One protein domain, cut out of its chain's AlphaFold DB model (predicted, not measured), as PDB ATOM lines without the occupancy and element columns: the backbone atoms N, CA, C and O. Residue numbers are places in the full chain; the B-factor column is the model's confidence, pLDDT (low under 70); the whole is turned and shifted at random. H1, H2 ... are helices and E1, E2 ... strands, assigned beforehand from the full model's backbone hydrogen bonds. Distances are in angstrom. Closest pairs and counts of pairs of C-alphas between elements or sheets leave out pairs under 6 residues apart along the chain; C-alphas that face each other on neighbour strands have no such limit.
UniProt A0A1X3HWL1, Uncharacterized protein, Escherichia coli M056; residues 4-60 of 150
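This is residues 4 to 60 of the 150 residues of an uncharacterized protein of Escherichia coli M056 (UniProt A0A1X3HWL1). A long helix, H2, packs on a narrow ribbon of two parallel strands, E1 and E2, mostly over E2, and runs back against the strands' direction. The short helix H1 sits at the end where the strands begin, only loosely joined to the rest, and the loops before E1 and after it reach out to the two far ends of the elongated shape. The printed part has 57 residues with two named helices and two named strands in the order H1, E1, H2, E2; the sheet has the order E1, E2, and the class is mixed, helices and strands. The whole is only just loose, close to compact, with a radius of gyration of the C-alphas of 12.5 A and spans of 39 by 20 by 14 A.

H1, residues 4 to 10, and H2, residues 32 to 48, are close but not clearly touching; their closest C-alphas, those of Gly 5 and Tyr 48, are 7.9 A apart. The two helices run the same way at a shallow tilt of 28 degrees. H1 comes nearest to E1, residues 18 to 22, with the C-alphas of Ile 4 and Phe 18, 7.7 A apart. E1 and E2, residues 54 to 59, are parallel neighbours at 15 degrees; C-alphas 20 and 57, which face each other, are 4.7 A apart. Across this pair N 55 and O 18, at 2.8 A, and N 20 and O 56, at 2.9 A, are within hydrogen-bond range. E1, H2 and E2 form a strand-helix-strand unit, two parallel neighbour strands with a helix between them along the chain, and its crossover is right-handed. The closest C-alphas of H2 and E2 are those of His 37 and Val 57, 5.8 A apart. H1 and E2 are apart. In H1 and H2 every O i to N i+4 pair is within hydrogen-bond range.

H1 begins at C-alpha 4, at (-33.973, 50.813, -9.941), and is 9.8 A long from first to last C-alpha. E1 is 13.1 A long. H2, 23.8 A long, begins at C-alpha 32, at (-31.533, 37.818, 5.521). E2 is 14.1 A long and ends at C-alpha 59, at (-28.470, 46.112, 7.777).

The two C-alphas farthest apart, those of His 13 and Arg 28, are 39.8 A apart. The printed part has no cut. The link from H2 to E2 is tight, and those from H1 to E1 and from E1 to H2 are short. The mean pLDDT of the printed part is 85.0; residues 25 to 26 and residue 28, between E1 and H2, are under 70.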
ATOM      1  N   ILE A   4     -35.265  51.192  -9.343       88.81
ATOM      2  CA  ILE A   4     -33.973  50.813  -9.941       88.81
ATOM      3  C   ILE A   4     -34.103  50.661 -11.463       88.81
ATOM      4  O   ILE A   4     -33.318  51.218 -12.224       88.81
ATOM      5  N   GLY A   5     -35.146  49.973 -11.925       86.44
ATOM      6  CA  GLY A   5     -35.459  49.831 -13.342       86.44
ATOM      7  C   GLY A   5     -35.683  51.156 -14.055       86.44
ATOM      8  O   GLY A   5     -35.212  51.322 -15.178       86.44
ATOM      9  N   ASN A   6     -36.370  52.103 -13.404       85.94
ATOM     10  CA  ASN A   6     -36.580  53.448 -13.948       85.94
ATOM     11  C   ASN A   6     -35.241  54.148 -14.186       85.94
ATOM     12  O   ASN A   6     -35.078  54.785 -15.221       85.94
ATOM     13  N   VAL A   7     -34.279  53.992 -13.274       87.44
ATOM     14  CA  VAL A   7     -32.932  54.556 -13.424       87.44
ATOM     15  C   VAL A   7     -32.159  53.853 -14.543       87.44
ATOM     16  O   VAL A   7     -31.659  54.534 -15.432       87.44
ATOM     17  N   ILE A   8     -32.126  52.515 -14.572       87.38
ATOM     18  CA  ILE A   8     -31.397  51.740 -15.597       87.38
ATOM     19  C   ILE A   8     -31.914  52.037 -17.005       87.38
ATOM     20  O   ILE A   8     -31.132  52.271 -17.921       87.38
ATOM     21  N   GLN A   9     -33.235  52.034 -17.195       84.75
ATOM     22  CA  GLN A   9     -33.823  52.331 -18.503       84.75
ATOM     23  C   GLN A   9     -33.626  53.787 -18.910       84.75
ATOM     24  O   GLN A   9     -33.604  54.096 -20.101       84.75
ATOM     25  N   ARG A  10     -33.529  54.689 -17.929       82.75
ATOM     26  CA  ARG A  10     -33.318  56.107 -18.182       82.75
ATOM     27  C   ARG A  10     -31.878  56.412 -18.576       82.75
ATOM     28  O   ARG A  10     -31.665  57.258 -19.438       82.75
ATOM     29  N   TRP A  11     -30.924  55.751 -17.937       84.44
ATOM     30  CA  TRP A  11     -29.499  55.987 -18.116       84.44
ATOM     31  C   TRP A  11     -28.803  54.683 -18.521       84.44
ATOM     32  O   TRP A  11     -28.009  54.138 -17.755       84.44
ATOM     33  N   PRO A  12     -29.094  54.143 -19.720       81.94
ATOM     34  CA  PRO A  12     -28.622  52.817 -20.105       81.94
ATOM     35  C   PRO A  12     -27.094  52.731 -20.185       81.94
ATOM     36  O   PRO A  12     -26.554  51.663 -19.915       81.94
ATOM     37  N   HIS A  13     -26.404  53.823 -20.508       82.00
ATOM     38  CA  HIS A  13     -24.944  53.854 -20.643       82.00
ATOM     39  C   HIS A  13     -24.218  54.404 -19.411       82.00
ATOM     40  O   HIS A  13     -22.995  54.438 -19.404       82.00
ATOM     41  N   ALA A  14     -24.948  54.846 -18.382       81.06
ATOM     42  CA  ALA A  14     -24.323  55.308 -17.151       81.06
ATOM     43  C   ALA A  14     -24.017  54.119 -16.240       81.06
ATOM     44  O   ALA A  14     -24.852  53.222 -16.069       81.06
ATOM     45  N   GLU A  15     -22.855  54.152 -15.597       78.12
ATOM     46  CA  GLU A  15     -22.635  53.329 -14.417       78.12
ATOM     47  C   GLU A  15     -23.495  53.886 -13.278       78.12
ATOM     48  O   GLU A  15     -23.399  55.054 -12.904       78.12
ATOM     49  N   CYS A  16     -24.416  53.066 -12.777       82.31
ATOM     50  CA  CYS A  16     -25.267  53.406 -11.644       82.31
ATOM     51  C   CYS A  16     -25.009  52.399 -10.532       82.31
ATOM     52  O   CYS A  16     -25.194  51.196 -10.729       82.31
ATOM     53  N   GLU A  17     -24.631  52.896  -9.361       84.50
ATOM     54  CA  GLU A  17     -24.480  52.081  -8.164       84.50
ATOM     55  C   GLU A  17     -25.708  52.220  -7.274       84.50
ATOM     56  O   GLU A  17     -26.098  53.326  -6.896       84.50
ATOM     57  N   PHE A  18     -26.312  51.089  -6.914       91.00
ATOM     58  CA  PHE A  18     -27.430  51.063  -5.977       91.00
ATOM     59  C   PHE A  18     -26.970  50.470  -4.649       91.00
ATOM     60  O   PHE A  18     -26.464  49.346  -4.606       91.00
ATOM     61  N   ARG A  19     -27.170  51.231  -3.571       90.94
ATOM     62  CA  ARG A  19     -26.959  50.800  -2.187       90.94
ATOM     63  C   ARG A  19     -28.302  50.789  -1.476       90.94
ATOM     64  O   ARG A  19     -29.107  51.698  -1.676       90.94
ATOM     65  N   ILE A  20     -28.550  49.742  -0.704       89.25
ATOM     66  CA  ILE A  20     -29.795  49.553   0.030       89.25
ATOM     67  C   ILE A  20     -29.443  49.428   1.503       89.25
ATOM     68  O   ILE A  20     -28.727  48.515   1.895       89.25
ATOM     69  N   GLU A  21     -29.962  50.349   2.300       89.31
ATOM     70  CA  GLU A  21     -29.895  50.279   3.754       89.31
ATOM     71  C   GLU A  21     -31.237  49.764   4.263       89.31
ATOM     72  O   GLU A  21     -32.295  50.216   3.813       89.31
ATOM     73  N   VAL A  22     -31.190  48.794   5.167       84.06
ATOM     74  CA  VAL A  22     -32.371  48.178   5.771       84.06
ATOM     75  C   VAL A  22     -32.255  48.236   7.289       84.06
ATOM     76  O   VAL A  22     -31.196  47.967   7.848       84.06
ATOM     77  N   ASP A  23     -33.353  48.600   7.948       83.81
ATOM     78  CA  ASP A  23     -33.492  48.439   9.398       83.81
ATOM     79  C   ASP A  23     -33.542  46.933   9.734       83.81
ATOM     80  O   ASP A  23     -33.973  46.144   8.877       83.81
ATOM     81  N   PRO A  24     -33.097  46.489  10.928       79.88
ATOM     82  CA  PRO A  24     -33.061  45.079  11.277       79.88
ATOM     83  C   PRO A  24     -34.452  44.460  11.172       79.88
ATOM     84  O   PRO A  24     -35.343  44.688  11.992       79.88
ATOM     85  N   LEU A  25     -34.641  43.633  10.146       68.69
ATOM     86  CA  LEU A  25     -35.878  42.890   9.986       68.69
ATOM     87  C   LEU A  25     -36.040  41.941  11.183       68.69
ATOM     88  O   LEU A  25     -35.051  41.335  11.608       68.69
ATOM     89  N   PRO A  26     -37.270  41.721  11.687       65.19
ATOM     90  CA  PRO A  26     -37.562  40.678  12.667       65.19
ATOM     91  C   PRO A  26     -37.488  39.297  11.991       65.19
ATOM     92  O   PRO A  26     -38.467  38.566  11.865       65.19
ATOM     93  N   SER A  27     -36.303  38.960  11.494       70.12
ATOM     94  CA  SER A  27     -35.965  37.712  10.838       70.12
ATOM     95  C   SER A  27     -35.231  36.828  11.833       70.12
ATOM     96  O   SER A  27     -34.275  37.245  12.482       70.12
ATOM     97  N   ARG A  28     -35.639  35.561  11.918       69.12
ATOM     98  CA  ARG A  28     -34.872  34.541  12.652       69.12
ATOM     99  C   ARG A  28     -33.581  34.155  11.923       69.12
ATOM    100  O   ARG A  28     -32.722  33.500  12.507       69.12
ATOM    101  N   TYR A  29     -33.453  34.534  10.653       72.94
ATOM    102  CA  TYR A  29     -32.311  34.222   9.811       72.94
ATOM    103  C   TYR A  29     -31.313  35.383   9.810       72.94
ATOM    104  O   TYR A  29     -31.625  36.472   9.331       72.94
ATOM    105  N   LYS A  30     -30.109  35.126  10.337       72.62
ATOM    106  CA  LYS A  30     -29.049  36.130  10.547       72.62
ATOM    107  C   LYS A  30     -28.471  36.734   9.260       72.62
ATOM    108  O   LYS A  30     -27.804  37.750   9.352       72.62
ATOM    109  N   LYS A  31     -28.704  36.109   8.101       79.56
ATOM    110  CA  LYS A  31     -28.164  36.506   6.786       79.56
ATOM    111  C   LYS A  31     -29.269  36.926   5.810       79.56
ATOM    112  O   LYS A  31     -29.201  36.673   4.611       79.56
ATOM    113  N   ALA A  32     -30.370  37.464   6.335       80.88
ATOM    114  CA  ALA A  32     -31.533  37.818   5.521       80.88
ATOM    115  C   ALA A  32     -31.226  38.922   4.494       80.88
ATOM    116  O   ALA A  32     -31.816  38.942   3.417       80.88
ATOM    117  N   ASP A  33     -30.296  39.812   4.816       81.25
ATOM    118  CA  ASP A  33     -29.758  40.839   3.931       81.25
ATOM    119  C   ASP A  33     -28.891  40.261   2.807       81.25
ATOM    120  O   ASP A  33     -29.073  40.661   1.656       81.25
ATOM    121  N   GLU A  34     -28.026  39.281   3.096       83.94
ATOM    122  CA  GLU A  34     -27.263  38.549   2.071       83.94
ATOM    123  C   GLU A  34     -28.202  37.851   1.071       83.94
ATOM    124  O   GLU A  34     -28.076  38.019  -0.144       83.94
ATOM    125  N   GLU A  35     -29.197  37.111   1.568       86.94
ATOM    126  CA  GLU A  35     -30.191  36.434   0.724       86.94
ATOM    127  C   GLU A  35     -31.001  37.438  -0.103       86.94
ATOM    128  O   GLU A  35     -31.190  37.263  -1.312       86.94
ATOM    129  N   PHE A  36     -31.437  38.541   0.513       87.12
ATOM    130  CA  PHE A  36     -32.120  39.615  -0.201       87.12
ATOM    131  C   PHE A  36     -31.240  40.204  -1.308       87.12
ATOM    132  O   PHE A  36     -31.719  40.403  -2.429       87.12
ATOM    133  N   HIS A  37     -29.954  40.441  -1.034       90.44
ATOM    134  CA  HIS A  37     -28.991  40.949  -2.009       90.44
ATOM    135  C   HIS A  37     -28.876  40.022  -3.218       90.44
ATOM    136  O   HIS A  37     -28.991  40.487  -4.359       90.44
ATOM    137  N   VAL A  38     -28.717  38.718  -2.979       90.44
ATOM    138  CA  VAL A  38     -28.604  37.686  -4.019       90.44
ATOM    139  C   VAL A  38     -29.889  37.614  -4.847       90.44
ATOM    140  O   VAL A  38     -29.847  37.779  -6.071       90.44
ATOM    141  N   ILE A  39     -31.046  37.438  -4.202       89.88
ATOM    142  CA  ILE A  39     -32.346  37.286  -4.873       89.88
ATOM    143  C   ILE A  39     -32.694  38.535  -5.692       89.88
ATOM    144  O   ILE A  39     -33.129  38.432  -6.851       89.88
ATOM    145  N   ALA A  40     -32.494  39.725  -5.121       90.31
ATOM    146  CA  ALA A  40     -32.783  40.983  -5.795       90.31
ATOM    147  C   ALA A  40     -31.877  41.174  -7.018       90.31
ATOM    148  O   ALA A  40     -32.380  41.479  -8.105       90.31
ATOM    149  N   ASN A  41     -30.568  40.929  -6.894       91.69
ATOM    150  CA  ASN A  41     -29.649  41.018  -8.029       91.69
ATOM    151  C   ASN A  41     -29.949  39.987  -9.117       91.69
ATOM    152  O   ASN A  41     -29.931  40.349 -10.292       91.69
ATOM    153  N   HIS A  42     -30.279  38.740  -8.768       92.38
ATOM    154  CA  HIS A  42     -30.686  37.732  -9.751       92.38
ATOM    155  C   HIS A  42     -31.947  38.156 -10.513       92.38
ATOM    156  O   HIS A  42     -31.996  38.070 -11.743       92.38
ATOM    157  N   SER A  43     -32.947  38.677  -9.799       91.00
ATOM    158  CA  SER A  43     -34.197  39.163 -10.394       91.00
ATOM    159  C   SER A  43     -33.963  40.344 -11.341       91.00
ATOM    160  O   SER A  43     -34.532  40.400 -12.435       91.00
ATOM    161  N   LEU A  44     -33.099  41.283 -10.949       90.00
ATOM    162  CA  LEU A  44     -32.726  42.429 -11.776       90.00
ATOM    163  C   LEU A  44     -31.873  42.008 -12.984       90.00
ATOM    164  O   LEU A  44     -32.119  42.489 -14.088       90.00
ATOM    165  N   ALA A  45     -30.934  41.076 -12.810       90.44
ATOM    166  CA  ALA A  45     -30.094  40.558 -13.885       90.44
ATOM    167  C   ALA A  45     -30.917  39.829 -14.949       90.44
ATOM    168  O   ALA A  45     -30.738  40.089 -16.136       90.44
ATOM    169  N   ARG A  46     -31.886  38.999 -14.539       91.06
ATOM    170  CA  ARG A  46     -32.817  38.340 -15.467       91.06
ATOM    171  C   ARG A  46     -33.624  39.348 -16.286       91.06
ATOM    172  O   ARG A  46     -33.939  39.087 -17.440       91.06
ATOM    173  N   LYS A  47     -33.974  40.489 -15.688       89.94
ATOM    174  CA  LYS A  47     -34.826  41.500 -16.322       89.94
ATOM    175  C   LYS A  47     -34.068  42.492 -17.204       89.94
ATOM    176  O   LYS A  47     -34.615  42.937 -18.206       89.94
ATOM    177  N   TYR A  48     -32.854  42.878 -16.814       87.94
ATOM    178  CA  TYR A  48     -32.098  43.957 -17.462       87.94
ATOM    179  C   TYR A  48     -30.781  43.494 -18.100       87.94
ATOM    180  O   TYR A  48     -30.085  44.314 -18.692       87.94
ATOM    181  N   GLY A  49     -30.415  42.214 -17.969       87.25
ATOM    182  CA  GLY A  49     -29.199  41.638 -18.554       87.25
ATOM    183  C   GLY A  49     -27.892  42.070 -17.879       87.25
ATOM    184  O   GLY A  49     -26.823  41.845 -18.434       87.25
ATOM    185  N   ARG A  50     -27.950  42.703 -16.697       84.44
ATOM    186  CA  ARG A  50     -26.779  43.245 -15.980       84.44
ATOM    187  C   ARG A  50     -26.649  42.609 -14.603       84.44
ATOM    188  O   ARG A  50     -27.614  42.599 -13.841       84.44
ATOM    189  N   LYS A  51     -25.463  42.103 -14.271       86.19
ATOM    190  CA  LYS A  51     -25.157  41.557 -12.941       86.19
ATOM    191  C   LYS A  51     -24.677  42.663 -11.999       86.19
ATOM    192  O   LYS A  51     -24.173  43.682 -12.457       86.19
ATOM    193  N   GLY A  52     -24.826  42.442 -10.692       84.94
ATOM    194  CA  GLY A  52     -24.279  43.336  -9.664       84.94
ATOM    195  C   GLY A  52     -24.841  44.760  -9.707       84.94
ATOM    196  O   GLY A  52     -24.104  45.708  -9.445       84.94
ATOM    197  N   ILE A  53     -26.121  44.908 -10.070       89.88
ATOM    198  CA  ILE A  53     -26.817  46.203 -10.099       89.88
ATOM    199  C   ILE A  53     -26.866  46.791  -8.684       89.88
ATOM    200  O   ILE A  53     -26.487  47.937  -8.466       89.88
ATOM    201  N   ILE A  54     -27.312  46.000  -7.709       92.38
ATOM    202  CA  ILE A  54     -27.233  46.370  -6.297       92.38
ATOM    203  C   ILE A  54     -25.826  46.021  -5.826       92.38
ATOM    204  O   ILE A  54     -25.450  44.846  -5.816       92.38
ATOM    205  N   LYS A  55     -25.046  47.035  -5.458       92.06
ATOM    206  CA  LYS A  55     -23.665  46.870  -4.986       92.06
ATOM    207  C   LYS A  55     -23.614  46.401  -3.543       92.06
ATOM    208  O   LYS A  55     -22.794  45.555  -3.215       92.06
ATOM    209  N   LEU A  56     -24.506  46.935  -2.717       89.00
ATOM    210  CA  LEU A  56     -24.523  46.685  -1.286       89.00
ATOM    211  C   LEU A  56     -25.961  46.647  -0.779       89.00
ATOM    212  O   LEU A  56     -26.762  47.526  -1.110       89.00
ATOM    213  N   VAL A  57     -26.248  45.642   0.038       89.50
ATOM    214  CA  VAL A  57     -27.362  45.638   0.981       89.50
ATOM    215  C   VAL A  57     -26.730  45.579   2.360       89.50
ATOM    216  O   VAL A  57     -25.916  44.695   2.608       89.50
ATOM    217  N   GLU A  58     -27.064  46.528   3.222       87.94
ATOM    218  CA  GLU A  58     -26.506  46.599   4.566       87.94
ATOM    219  C   GLU A  58     -27.621  46.794   5.587       87.94
ATOM    220  O   GLU A  58     -28.444  47.709   5.469       87.94
ATOM    221  N   THR A  59     -27.629  45.930   6.598       86.31
ATOM    222  CA  THR A  59     -28.470  46.112   7.777       86.31
ATOM    223  C   THR A  59     -27.815  47.133   8.700       86.31
ATOM    224  O   THR A  59     -26.696  46.915   9.164       86.31
ATOM    225  N   LYS A  60     -28.497  48.245   8.985       86.62
ATOM    226  CA  LYS A  60     -28.000  49.297   9.885       86.62
ATOM    227  C   LYS A  60     -28.926  49.481  11.071       86.62
ATOM    228  O   LYS A  60     -30.134  49.346  10.933       86.62
TER     229      LYS A  60